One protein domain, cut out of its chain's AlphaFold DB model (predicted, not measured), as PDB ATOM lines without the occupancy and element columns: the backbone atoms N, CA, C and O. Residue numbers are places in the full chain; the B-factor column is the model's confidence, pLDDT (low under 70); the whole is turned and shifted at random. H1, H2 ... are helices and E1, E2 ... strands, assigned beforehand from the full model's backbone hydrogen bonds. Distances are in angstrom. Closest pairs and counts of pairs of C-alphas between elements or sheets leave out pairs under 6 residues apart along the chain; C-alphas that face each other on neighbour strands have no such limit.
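AT A GLANCE: This is residues 69 to 160 of the 161 residues of an uncharacterized protein of Sediminibacterium ginsengisoli (UniProt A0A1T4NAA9). A strongly twisted sheet of six short strands makes the body, with H3 beyond one end of the strands, H1 beyond the other, and small H2 grazing the sheet near E1 and E2. The long unnamed stretch 72 to 85 runs outside the E1 edge toward H1. The 92 printed residues hold E1, H1, H2, H3, then E2 to E6; the sheet, all antiparallel, has the order E1, E2, E6, E5, E4, E3. The class is mixed, with under half of the residues in named elements. The whole is compact, radius of gyration of the C-alphas 13.0 A, spanning 37 by 30 by 18 A.

IN THESE COORDINATES: E1 is residues 69 to 71, beginning at C-alpha 69 (202.668, 167.437, 118.244). H1 is 86 to 89, H2 is 94 to 97, and H3 is 103 to 113, 15.2 A long. E2 is 120 to 122, E3 129 to 131, E4 134 to 139, 16.4 A, E5 143 to 147, 13.3 A, and E6 153 to 155, ending at C-alpha 155 (211.319, 161.721, 112.862).

HOW THE PARTS SIT: E1 and E3 are edge strands. Across the antiparallel neighbours E1 and E2, N 70 and O 120 are within hydrogen-bond range at 3.0 A; across the antiparallel neighbours E2 and E6, N 121 and O 153 are within hydrogen-bond range at 2.9 A. E3, E4, E5 and E6 form a meander, each strand the antiparallel neighbour of the one before, in three hairpins: N 129 and O 136, 2.9 A; N 139 and O 143, 2.8 A; N 146 and O 154, 2.9 A. H2 only grazes the sheet; its Ile 97 has its C-alpha 7.6 A from that of Ile 71, the closest of H2 and E1. H1 and H3 are not on the sheet, and no helix touches another. In H3 every O i to N i+4 pair is within hydrogen-bond range; H1 and H2 are too short for one.

THE WHOLE: The farthest C-alphas, Ala 86 and Tyr 111, are 37.7 A apart. The printed part has no cut; E1 to H1 is the long link. Mean pLDDT of the printed part is 95.9, and no printed residue is under 70.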
ATOM      1  N   ILE A  69     201.643 166.842 119.107       97.06
ATOM      2  CA  ILE A  69     202.668 167.437 118.244       97.06
ATOM      3  C   ILE A  69     203.352 168.547 119.039       97.06
ATOM      4  O   ILE A  69     202.708 169.526 119.416       97.06
ATOM      5  N   VAL A  70     204.655 168.418 119.285       97.06
ATOM      6  CA  VAL A  70     205.423 169.472 119.965       97.06
ATOM      7  C   VAL A  70     205.860 170.513 118.949       97.06
ATOM      8  O   VAL A  70     205.619 171.704 119.153       97.06
ATOM      9  N   ILE A  71     206.456 170.060 117.840       97.81
ATOM     10  CA  ILE A  71     207.025 170.924 116.801       97.81
ATOM     11  C   ILE A  71     206.677 170.389 115.418       97.81
ATOM     12  O   ILE A  71     206.919 169.220 115.102       97.81
ATOM     13  N   ASP A  72     206.126 171.270 114.594       97.06
ATOM     14  CA  ASP A  72     205.742 170.970 113.220       97.06
ATOM     15  C   ASP A  72     206.956 170.946 112.264       97.06
ATOM     16  O   ASP A  72     208.058 171.376 112.613       97.06
ATOM     17  N   GLY A  73     206.785 170.454 111.037       95.00
ATOM     18  CA  GLY A  73     207.859 170.386 110.038       95.00
ATOM     19  C   GLY A  73     208.439 171.751 109.636       95.00
ATOM     20  O   GLY A  73     209.609 171.857 109.245       95.00
ATOM     21  N   ASP A  74     207.656 172.817 109.809       95.44
ATOM     22  CA  ASP A  74     208.084 174.205 109.627       95.44
ATOM     23  C   ASP A  74     208.835 174.792 110.835       95.44
ATOM     24  O   ASP A  74     209.256 175.944 110.784       95.44
ATOM     25  N   GLY A  75     209.057 174.020 111.904       95.38
ATOM     26  CA  GLY A  75     209.743 174.478 113.121       95.38
ATOM     27  C   GLY A  75     208.848 175.261 114.088       95.38
ATOM     28  O   GLY A  75     209.281 175.615 115.182       95.38
ATOM     29  N   LYS A  76     207.580 175.498 113.727       97.06
ATOM     30  CA  LYS A  76     206.599 176.135 114.609       97.06
ATOM     31  C   LYS A  76     206.349 175.259 115.839       97.06
ATOM     32  O   LYS A  76     206.056 174.068 115.716       97.06
ATOM     33  N   VAL A  77     206.426 175.871 117.018       97.00
ATOM     34  CA  VAL A  77     206.027 175.247 118.282       97.00
ATOM     35  C   VAL A  77     204.501 175.179 118.343       97.00
ATOM     36  O   VAL A  77     203.829 176.198 118.198       97.00
ATOM     37  N   ILE A  78     203.971 173.973 118.538       97.06
ATOM     38  CA  ILE A  78     202.532 173.694 118.639       97.06
ATOM     39  C   ILE A  78     202.141 173.431 120.099       97.06
ATOM     40  O   ILE A  78     201.144 173.972 120.573       97.06
ATOM     41  N   THR A  79     202.954 172.662 120.830       95.38
ATOM     42  CA  THR A  79     202.762 172.407 122.268       95.38
ATOM     43  C   THR A  79     203.822 173.157 123.073       95.38
ATOM     44  O   THR A  79     205.021 172.897 122.920       95.38
ATOM     45  N   SER A  80     203.381 174.095 123.917       93.38
ATOM     46  CA  SER A  80     204.246 174.835 124.842       93.38
ATOM     47  C   SER A  80     204.825 173.920 125.924       93.38
ATOM     48  O   SER A  80     204.281 172.854 126.215       93.38
ATOM     49  N   LYS A  81     205.940 174.347 126.525       92.81
ATOM     50  CA  LYS A  81     206.684 173.570 127.528       92.81
ATOM     51  C   LYS A  81     205.828 173.213 128.750       92.81
ATOM     52  O   LYS A  81     205.974 172.122 129.283       92.81
ATOM     53  N   ASP A  82     204.907 174.091 129.122       91.94
ATOM     54  CA  ASP A  82     204.030 173.985 130.301       91.94
ATOM     55  C   ASP A  82     202.916 172.939 130.127       91.94
ATOM     56  O   ASP A  82     202.265 172.553 131.089       91.94
ATOM     57  N   LYS A  83     202.694 172.472 128.889       91.94
ATOM     58  CA  LYS A  83     201.752 171.392 128.553       91.94
ATOM     59  C   LYS A  83     202.428 170.023 128.431       91.94
ATOM     60  O   LYS A  83     201.751 169.038 128.155       91.94
ATOM     61  N   LEU A  84     203.754 169.956 128.576       92.25
ATOM     62  CA  LEU A  84     204.489 168.694 128.635       92.25
ATOM     63  C   LEU A  84     204.638 168.235 130.092       92.25
ATOM     64  O   LEU A  84     204.755 169.084 130.976       92.25
ATOM     65  N   PRO A  85     204.734 166.918 130.356       93.00
ATOM     66  CA  PRO A  85     205.060 166.414 131.688       93.00
ATOM     67  C   PRO A  85     206.347 167.049 132.225       93.00
ATOM     68  O   PRO A  85     207.336 167.151 131.489       93.00
ATOM     69  N   ALA A  86     206.370 167.431 133.506       91.75
ATOM     70  CA  ALA A  86     207.467 168.187 134.122       91.75
ATOM     71  C   ALA A  86     208.856 167.540 133.918       91.75
ATOM     72  O   ALA A  86     209.856 168.226 133.669       91.75
ATOM     73  N   SER A  87     208.907 166.203 133.931       91.81
ATOM     74  CA  SER A  87     210.103 165.380 133.700       91.81
ATOM     75  C   SER A  87     210.714 165.515 132.293       91.81
ATOM     76  O   SER A  87     211.927 165.339 132.130       91.81
ATOM     77  N   ILE A  88     209.898 165.840 131.285       93.75
ATOM     78  CA  ILE A  88     210.295 166.068 129.884       93.75
ATOM     79  C   ILE A  88     210.470 167.565 129.634       93.75
ATOM     80  O   ILE A  88     211.479 167.978 129.063       93.75
ATOM     81  N   ALA A  89     209.538 168.390 130.122       92.94
ATOM     82  CA  ALA A  89     209.594 169.847 130.036       92.94
ATOM     83  C   ALA A  89     210.949 170.391 130.522       92.94
ATOM     84  O   ALA A  89     211.559 171.237 129.863       92.94
ATOM     85  N   SER A  90     211.467 169.859 131.632       93.00
ATOM     86  CA  SER A  90     212.770 170.230 132.202       93.00
ATOM     87  C   SER A  90     213.962 169.925 131.281       93.00
ATOM     88  O   SER A  90     214.924 170.688 131.267       93.00
ATOM     89  N   LYS A  91     213.889 168.858 130.473       95.06
ATOM     90  CA  LYS A  91     214.968 168.403 129.572       95.06
ATOM     91  C   LYS A  91     214.868 168.998 128.161       95.06
ATOM     92  O   LYS A  91     215.882 169.147 127.480       95.06
ATOM     93  N   ALA A  92     213.661 169.331 127.709       93.69
ATOM     94  CA  ALA A  92     213.392 169.793 126.351       93.69
ATOM     95  C   ALA A  92     213.936 171.214 126.089       93.69
ATOM     96  O   ALA A  92     213.436 172.208 126.625       93.69
ATOM     97  N   ASN A  93     214.928 171.331 125.198       95.19
ATOM     98  CA  ASN A  93     215.499 172.615 124.779       95.19
ATOM     99  C   ASN A  93     214.880 173.111 123.460       95.19
ATOM    100  O   ASN A  93     215.412 172.877 122.368       95.19
ATOM    101  N   TYR A  94     213.771 173.847 123.577       93.31
ATOM    102  CA  TYR A  94     212.997 174.381 122.451       93.31
ATOM    103  C   TYR A  94     213.824 175.189 121.434       93.31
ATOM    104  O   TYR A  94     213.570 175.080 120.236       93.31
ATOM    105  N   ARG A  95     214.875 175.910 121.856       92.88
ATOM    106  CA  ARG A  95     215.761 176.679 120.954       92.88
ATOM    107  C   ARG A  95     216.525 175.793 119.960       92.88
ATOM    108  O   ARG A  95     216.863 176.241 118.865       92.88
ATOM    109  N   ILE A  96     216.814 174.546 120.332       91.75
ATOM    110  CA  ILE A  96     217.498 173.572 119.470       91.75
ATOM    111  C   ILE A  96     216.478 172.833 118.600       91.75
ATOM    112  O   ILE A  96     216.688 172.674 117.394       91.75
ATOM    113  N   ILE A  97     215.365 172.400 119.199       93.56
ATOM    114  CA  ILE A  97     214.408 171.498 118.545       93.56
ATOM    115  C   ILE A  97     213.456 172.219 117.575       93.56
ATOM    116  O   ILE A  97     213.052 171.617 116.582       93.56
ATOM    117  N   ALA A  98     213.181 173.518 117.775       93.38
ATOM    118  CA  ALA A  98     212.318 174.348 116.918       93.38
ATOM    119  C   ALA A  98     212.932 174.758 115.567       93.38
ATOM    120  O   ALA A  98     212.354 175.541 114.816       93.38
ATOM    121  N   ARG A  99     214.102 174.224 115.203       93.38
ATOM    122  CA  ARG A  99     214.625 174.381 113.840       93.38
ATOM    123  C   ARG A  99     213.697 173.658 112.866       93.38
ATOM    124  O   ARG A  99     213.402 172.483 113.073       93.38
ATOM    125  N   SER A 100     213.306 174.309 111.777       94.50
ATOM    126  CA  SER A 100     212.536 173.699 110.687       94.50
ATOM    127  C   SER A 100     213.303 172.567 109.976       94.50
ATOM    128  O   SER A 100     214.480 172.301 110.261       94.50
ATOM    129  N   PHE A 101     212.646 171.855 109.060       96.69
ATOM    130  CA  PHE A 101     213.360 171.118 108.011       96.69
ATOM    131  C   PHE A 101     213.985 172.098 107.007       96.69
ATOM    132  O   PHE A 101     213.372 173.111 106.662       96.69
ATOM    133  N   THR A 102     215.186 171.801 106.505       97.12
ATOM    134  CA  THR A 102     215.819 172.627 105.457       97.12
ATOM    135  C   THR A 102     215.018 172.556 104.144       97.12
ATOM    136  O   THR A 102     214.276 171.592 103.937       97.12
ATOM    137  N   PRO A 103     215.161 173.516 103.209       97.38
ATOM    138  CA  PRO A 103     214.437 173.476 101.933       97.38
ATOM    139  C   PRO A 103     214.644 172.170 101.145       97.38
ATOM    140  O   PRO A 103     213.692 171.633 100.582       97.38
ATOM    141  N   VAL A 104     215.859 171.609 101.177       97.88
ATOM    142  CA  VAL A 104     216.187 170.308 100.564       97.88
ATOM    143  C   VAL A 104     215.423 169.169 101.248       97.88
ATOM    144  O   VAL A 104     214.773 168.370 100.577       97.88
ATOM    145  N   GLN A 105     215.413 169.140 102.584       97.94
ATOM    146  CA  GLN A 105     214.679 168.140 103.369       97.94
ATOM    147  C   GLN A 105     213.167 168.211 103.113       97.94
ATOM    148  O   GLN A 105     212.529 167.180 102.896       97.94
ATOM    149  N   LYS A 106     212.590 169.420 103.061       97.56
ATOM    150  CA  LYS A 106     211.176 169.624 102.702       97.56
ATOM    151  C   LYS A 106     210.879 169.126 101.286       97.56
ATOM    152  O   LYS A 106     209.893 168.417 101.097       97.56
ATOM    153  N   LYS A 107     211.743 169.428 100.308       97.62
ATOM    154  CA  LYS A 107     211.616 168.931  98.925       97.62
ATOM    155  C   LYS A 107     211.623 167.400  98.876       97.62
ATOM    156  O   LYS A 107     210.757 166.827  98.219       97.62
ATOM    157  N   ASN A 108     212.520 166.741  99.613       97.38
ATOM    158  CA  ASN A 108     212.585 165.277  99.708       97.38
ATOM    159  C   ASN A 108     211.304 164.678 100.318       97.38
ATOM    160  O   ASN A 108     210.727 163.745  99.751       97.38
ATOM    161  N   LEU A 109     210.819 165.244 101.429       97.56
ATOM    162  CA  LEU A 109     209.586 164.813 102.103       97.56
ATOM    163  C   LEU A 109     208.352 164.966 101.199       97.56
ATOM    164  O   LEU A 109     207.591 164.011 101.022       97.56
ATOM    165  N   ILE A 110     208.190 166.127 100.556       97.56
ATOM    166  CA  ILE A 110     207.100 166.385  99.606       97.56
ATOM    167  C   ILE A 110     207.206 165.445  98.400       97.56
ATOM    168  O   ILE A 110     206.210 164.833  98.022       97.56
ATOM    169  N   TYR A 111     208.393 165.268  97.814       97.62
ATOM    170  CA  TYR A 111     208.577 164.411  96.641       97.62
ATOM    171  C   TYR A 111     208.190 162.951  96.928       97.62
ATOM    172  O   TYR A 111     207.354 162.393  96.208       97.62
ATOM    173  N   ARG A 112     208.738 162.367  98.005       96.00
ATOM    174  CA  ARG A 112     208.560 160.949  98.373       96.00
ATOM    175  C   ARG A 112     207.199 160.655  99.005       96.00
ATOM    176  O   ARG A 112     206.640 159.584  98.780       96.00
ATOM    177  N   PHE A 113     206.664 161.571  99.815       96.62
ATOM    178  CA  PHE A 113     205.521 161.277 100.689       96.62
ATOM    179  C   PHE A 113     204.301 162.173 100.494       96.62
ATOM    180  O   PHE A 113     203.280 161.885 101.117       96.62
ATOM    181  N   LYS A 114     204.394 163.194  99.628       97.19
ATOM    182  CA  LYS A 114     203.348 164.189  99.319       97.19
ATOM    183  C   LYS A 114     202.868 165.006 100.530       97.19
ATOM    184  O   LYS A 114     201.814 165.624 100.479       97.19
ATOM    185  N   MET A 115     203.650 165.027 101.610       96.12
ATOM    186  CA  MET A 115     203.401 165.832 102.807       96.12
ATOM    187  C   MET A 115     204.699 166.076 103.580       96.12
ATOM    188  O   MET A 115     205.645 165.293 103.469       96.12
ATOM    189  N   ILE A 116     204.710 167.113 104.416       97.25
ATOM    190  CA  ILE A 116     205.719 167.304 105.460       97.25
ATOM    191  C   ILE A 116     205.106 166.779 106.773       97.25
ATOM    192  O   ILE A 116     204.070 167.291 107.192       97.25
ATOM    193  N   PRO A 117     205.656 165.725 107.400       97.38
ATOM    194  CA  PRO A 117     205.214 165.277 108.719       97.38
ATOM    195  C   PRO A 117     205.755 166.194 109.838       97.38
ATOM    196  O   PRO A 117     206.752 166.891 109.621       97.38
ATOM    197  N   PRO A 118     205.162 166.173 111.049       97.81
ATOM    198  CA  PRO A 118     205.687 166.913 112.198       97.81
ATOM    199  C   PRO A 118     207.132 166.522 112.520       97.81
ATOM    200  O   PRO A 118     207.531 165.375 112.309       97.81
ATOM    201  N   LYS A 119     207.931 167.436 113.072       97.19
ATOM    202  CA  LYS A 119     209.342 167.152 113.364       97.19
ATOM    203  C   LYS A 119     209.542 166.445 114.703       97.19
ATOM    204  O   LYS A 119     210.356 165.522 114.783       97.19
ATOM    205  N   VAL A 120     208.809 166.878 115.732       97.94
ATOM    206  CA  VAL A 120     208.942 166.379 117.109       97.94
ATOM    207  C   VAL A 120     207.569 166.119 117.725       97.94
ATOM    208  O   VAL A 120     206.684 166.978 117.684       97.94
ATOM    209  N   LEU A 121     207.415 164.940 118.320       97.69
ATOM    210  CA  LEU A 121     206.207 164.471 118.992       97.69
ATOM    211  C   LEU A 121     206.482 164.218 120.480       97.69
ATOM    212  O   LEU A 121     207.580 163.809 120.863       97.69
ATOM    213  N   TYR A 122     205.458 164.408 121.303       97.12
ATOM    214  CA  TYR A 122     205.373 163.846 122.643       97.12
ATOM    215  C   TYR A 122     204.403 162.665 122.587       97.12
ATOM    216  O   TYR A 122     203.325 162.766 121.995       97.12
ATOM    217  N   VAL A 123     204.810 161.535 123.162       96.56
ATOM    218  CA  VAL A 123     204.057 160.280 123.121       96.56
ATOM    219  C   VAL A 123     204.119 159.635 124.511       96.56
ATOM    220  O   VAL A 123     205.229 159.404 124.999       96.56
ATOM    221  N   PRO A 124     202.972 159.358 125.153       94.50
ATOM    222  CA  PRO A 124     202.902 158.646 126.430       94.50
ATOM    223  C   PRO A 124     203.361 157.201 126.282       94.50
ATOM    224  O   PRO A 124     203.188 156.608 125.217       94.50
ATOM    225  N   GLU A 125     203.879 156.614 127.361       93.44
ATOM    226  CA  GLU A 125     204.499 155.280 127.338       93.44
ATOM    227  C   GLU A 125     203.562 154.171 126.823       93.44
ATOM    228  O   GLU A 125     204.036 153.240 126.174       93.44
ATOM    229  N   GLU A 126     202.247 154.314 127.019       93.50
ATOM    230  CA  GLU A 126     201.187 153.431 126.498       93.50
ATOM    231  C   GLU A 126     201.254 153.209 124.976       93.50
ATOM    232  O   GLU A 126     200.953 152.125 124.481       93.50
ATOM    233  N   TYR A 127     201.676 154.230 124.223       94.00
ATOM    234  CA  TYR A 127     201.730 154.218 122.756       94.00
ATOM    235  C   TYR A 127     203.147 153.947 122.219       94.00
ATOM    236  O   TYR A 127     203.393 154.058 121.011       94.00
ATOM    237  N   VAL A 128     204.102 153.620 123.097       96.81
ATOM    238  CA  VAL A 128     205.520 153.455 122.754       96.81
ATOM    239  C   VAL A 128     205.868 151.988 122.531       96.81
ATOM    240  O   VAL A 128     205.789 151.148 123.423       96.81
ATOM    241  N   SER A 129     206.359 151.691 121.333       97.44
ATOM    242  CA  SER A 129     206.934 150.392 120.990       97.44
ATOM    243  C   SER A 129     208.424 150.335 121.350       97.44
ATOM    244  O   SER A 129     209.121 151.352 121.375       97.44
ATOM    245  N   LYS A 130     208.942 149.133 121.617       97.75
ATOM    246  CA  LYS A 130     210.359 148.889 121.933       97.75
ATOM    247  C   LYS A 130     211.004 148.037 120.840       97.75
ATOM    248  O   LYS A 130     210.405 147.087 120.350       97.75
ATOM    249  N   SER A 131     212.229 148.384 120.463       96.69
ATOM    250  CA  SER A 131     213.081 147.655 119.517       96.69
ATOM    251  C   SER A 131     214.503 147.569 120.082       96.69
ATOM    252  O   SER A 131     214.853 148.326 120.986       96.69
ATOM    253  N   ALA A 132     215.355 146.715 119.511       95.62
ATOM    254  CA  ALA A 132     216.779 146.641 119.857       95.62
ATOM    255  C   ALA A 132     217.519 147.988 119.688       95.62
ATOM    256  O   ALA A 132     218.512 148.234 120.363       95.62
ATOM    257  N   LYS A 133     217.020 148.884 118.820       93.62
ATOM    258  CA  LYS A 133     217.553 150.249 118.642       93.62
ATOM    259  C   LYS A 133     217.054 151.266 119.684       93.62
ATOM    260  O   LYS A 133     217.576 152.375 119.717       93.62
ATOM    261  N   GLY A 134     216.040 150.932 120.489       96.38
ATOM    262  CA  GLY A 134     215.428 151.829 121.478       96.38
ATOM    263  C   GLY A 134     213.897 151.907 121.409       96.38
ATOM    264  O   GLY A 134     213.231 151.090 120.767       96.38
ATOM    265  N   LYS A 135     213.335 152.908 122.100       98.12
ATOM    266  CA  LYS A 135     211.899 153.238 122.111       98.12
ATOM    267  C   LYS A 135     211.508 154.012 120.842       98.12
ATOM    268  O   LYS A 135     212.218 154.933 120.433       98.12
ATOM    269  N   TYR A 136     210.377 153.658 120.232       98.19
ATOM    270  CA  TYR A 136     209.874 154.274 119.000       98.19
ATOM    271  C   TYR A 136     208.340 154.337 118.952       98.19
ATOM    272  O   TYR A 136     207.650 153.631 119.687       98.19
ATOM    273  N   CYS A 137     207.798 155.155 118.053       97.81
ATOM    274  CA  CYS A 137     206.383 155.132 117.677       97.81
ATOM    275  C   CYS A 137     206.218 155.280 116.153       97.81
ATOM    276  O   CYS A 137     207.169 155.621 115.442       97.81
ATOM    277  N   VAL A 138     205.010 155.021 115.638       97.69
ATOM    278  CA  VAL A 138     204.695 155.138 114.203       97.69
ATOM    279  C   VAL A 138     203.542 156.117 113.982       97.69
ATOM    280  O   VAL A 138     202.378 155.815 114.239       97.69
ATOM    281  N   TYR A 139     203.851 157.290 113.437       96.75
ATOM    282  CA  TYR A 139     202.869 158.316 113.094       96.75
ATOM    283  C   TYR A 139     202.203 158.021 111.741       96.75
ATOM    284  O   TYR A 139     202.869 157.670 110.758       96.75
ATOM    285  N   ARG A 140     200.869 158.164 111.685       95.38
ATOM    286  CA  ARG A 140     200.026 157.931 110.489       95.38
ATOM    287  C   ARG A 140     200.335 156.614 109.748       95.38
ATOM    288  O   ARG A 140     200.273 156.567 108.522       95.38
ATOM    289  N   LYS A 141     200.689 155.549 110.485       96.25
ATOM    290  CA  LYS A 141     201.070 154.219 109.950       96.25
ATOM    291  C   LYS A 141     202.228 154.242 108.925       96.25
ATOM    292  O   LYS A 141     202.371 153.298 108.153       96.25
ATOM    293  N   LYS A 142     203.036 155.313 108.881       95.69
ATOM    294  CA  LYS A 142     204.005 155.565 107.794       95.69
ATOM    295  C   LYS A 142     205.366 156.064 108.272       95.69
ATOM    296  O   LYS A 142     206.387 155.626 107.750       95.69
ATOM    297  N   PHE A 143     205.380 156.985 109.231       97.94
ATOM    298  CA  PHE A 143     206.592 157.669 109.669       97.94
ATOM    299  C   PHE A 143     207.034 157.148 111.030       97.94
ATOM    300  O   PHE A 143     206.274 157.216 111.995       97.94
ATOM    301  N   TRP A 144     208.254 156.630 111.101       97.94
ATOM    302  CA  TRP A 144     208.857 156.159 112.342       97.94
ATOM    303  C   TRP A 144     209.508 157.326 113.083       97.94
ATOM    304  O   TRP A 144     210.216 158.134 112.475       97.94
ATOM    305  N   TYR A 145     209.266 157.400 114.390       98.38
ATOM    306  CA  TYR A 145     209.897 158.369 115.279       98.38
ATOM    307  C   TYR A 145     210.625 157.634 116.397       98.38
ATOM    308  O   TYR A 145     210.064 156.726 117.009       98.38
ATOM    309  N   TRP A 146     211.847 158.062 116.694       98.19
ATOM    310  CA  TRP A 146     212.693 157.484 117.738       98.19
ATOM    311  C   TRP A 146     212.763 158.414 118.942       98.19
ATOM    312  O   TRP A 146     212.911 159.629 118.780       98.19
ATOM    313  N   GLN A 147     212.671 157.851 120.146       97.69
ATOM    314  CA  GLN A 147     212.831 158.625 121.371       97.69
ATOM    315  C   GLN A 147     214.297 159.030 121.568       97.69
ATOM    316  O   GLN A 147     215.200 158.223 121.338       97.69
ATOM    317  N   LYS A 148     214.541 160.264 122.017       96.88
ATOM    318  CA  LYS A 148     215.869 160.733 122.450       96.88
ATOM    319  C   LYS A 148     215.934 160.910 123.971       96.88
ATOM    320  O   LYS A 148     214.963 160.681 124.688       96.88
ATOM    321  N   SER A 149     217.109 161.289 124.474       95.06
ATOM    322  CA  SER A 149     217.415 161.447 125.907       95.06
ATOM    323  C   SER A 149     216.599 162.531 126.627       95.06
ATOM    324  O   SER A 149     216.489 162.503 127.852       95.06
ATOM    325  N   ASP A 150     216.001 163.461 125.883       94.69
ATOM    326  CA  ASP A 150     215.041 164.449 126.384       94.69
ATOM    327  C   ASP A 150     213.638 163.865 126.638       94.69
ATOM    328  O   ASP A 150     212.814 164.515 127.273       94.69
ATOM    329  N   GLY A 151     213.373 162.637 126.179       94.94
ATOM    330  CA  GLY A 151     212.080 161.959 126.264       94.94
ATOM    331  C   GLY A 151     211.152 162.218 125.073       94.94
ATOM    332  O   GLY A 151     210.091 161.595 125.001       94.94
ATOM    333  N   LEU A 152     211.540 163.079 124.125       97.19
ATOM    334  CA  LEU A 152     210.741 163.411 122.944       97.19
ATOM    335  C   LEU A 152     211.041 162.477 121.765       97.19
ATOM    336  O   LEU A 152     212.115 161.880 121.662       97.19
ATOM    337  N   PHE A 153     210.072 162.362 120.858       98.06
ATOM    338  CA  PHE A 153     210.111 161.484 119.692       98.06
ATOM    339  C   PHE A 153     210.420 162.283 118.424       98.06
ATOM    340  O   PHE A 153     209.722 163.242 118.094       98.06
ATOM    341  N   TYR A 154     211.456 161.872 117.694       98.00
ATOM    342  CA  TYR A 154     211.994 162.576 116.528       98.00
ATOM    343  C   TYR A 154     211.850 161.741 115.265       98.00
ATOM    344  O   TYR A 154     212.174 160.554 115.285       98.00
ATOM    345  N   LEU A 155     211.428 162.372 114.168       98.00
ATOM    346  CA  LEU A 155     211.319 161.721 112.862       98.00
ATOM    347  C   LEU A 155     212.657 161.080 112.455       98.00
ATOM    348  O   LEU A 155     213.698 161.735 112.534       98.00
ATOM    349  N   ASP A 156     212.625 159.824 112.000       97.31
ATOM    350  CA  ASP A 156     213.816 159.129 111.496       97.31
ATOM    351  C   ASP A 156     214.451 159.903 110.324       97.31
ATOM    352  O   ASP A 156     213.778 160.345 109.388       97.31
ATOM    353  N   GLU A 157     215.770 160.086 110.370       95.75
ATOM    354  CA  GLU A 157     216.471 160.939 109.411       95.75
ATOM    355  C   GLU A 157     216.454 160.376 107.982       95.75
ATOM    356  O   GLU A 157     216.558 161.138 107.018       95.75
ATOM    357  N   THR A 158     216.250 159.062 107.830       96.38
ATOM    358  CA  THR A 158     216.145 158.362 106.535       96.38
ATOM    359  C   THR A 158     214.944 158.794 105.682       96.38
ATOM    360  O   THR A 158     214.886 158.495 104.482       96.38
ATOM    361  N   TYR A 159     213.980 159.520 106.261       96.69
ATOM    362  CA  TYR A 159     212.863 160.098 105.515       96.69
ATOM    363  C   TYR A 159     213.248 161.356 104.726       96.69
ATOM    364  O   TYR A 159     212.681 161.581 103.654       96.69
ATOM    365  N   TYR A 160     214.181 162.165 105.234       95.06
ATOM    366  CA  TYR A 160     214.446 163.517 104.720       95.06
ATOM    367  C   TYR A 160     215.891 163.794 104.295       95.06
ATOM    368  O   TYR A 160     216.113 164.778 103.581       95.06
TER     369      TYR A 160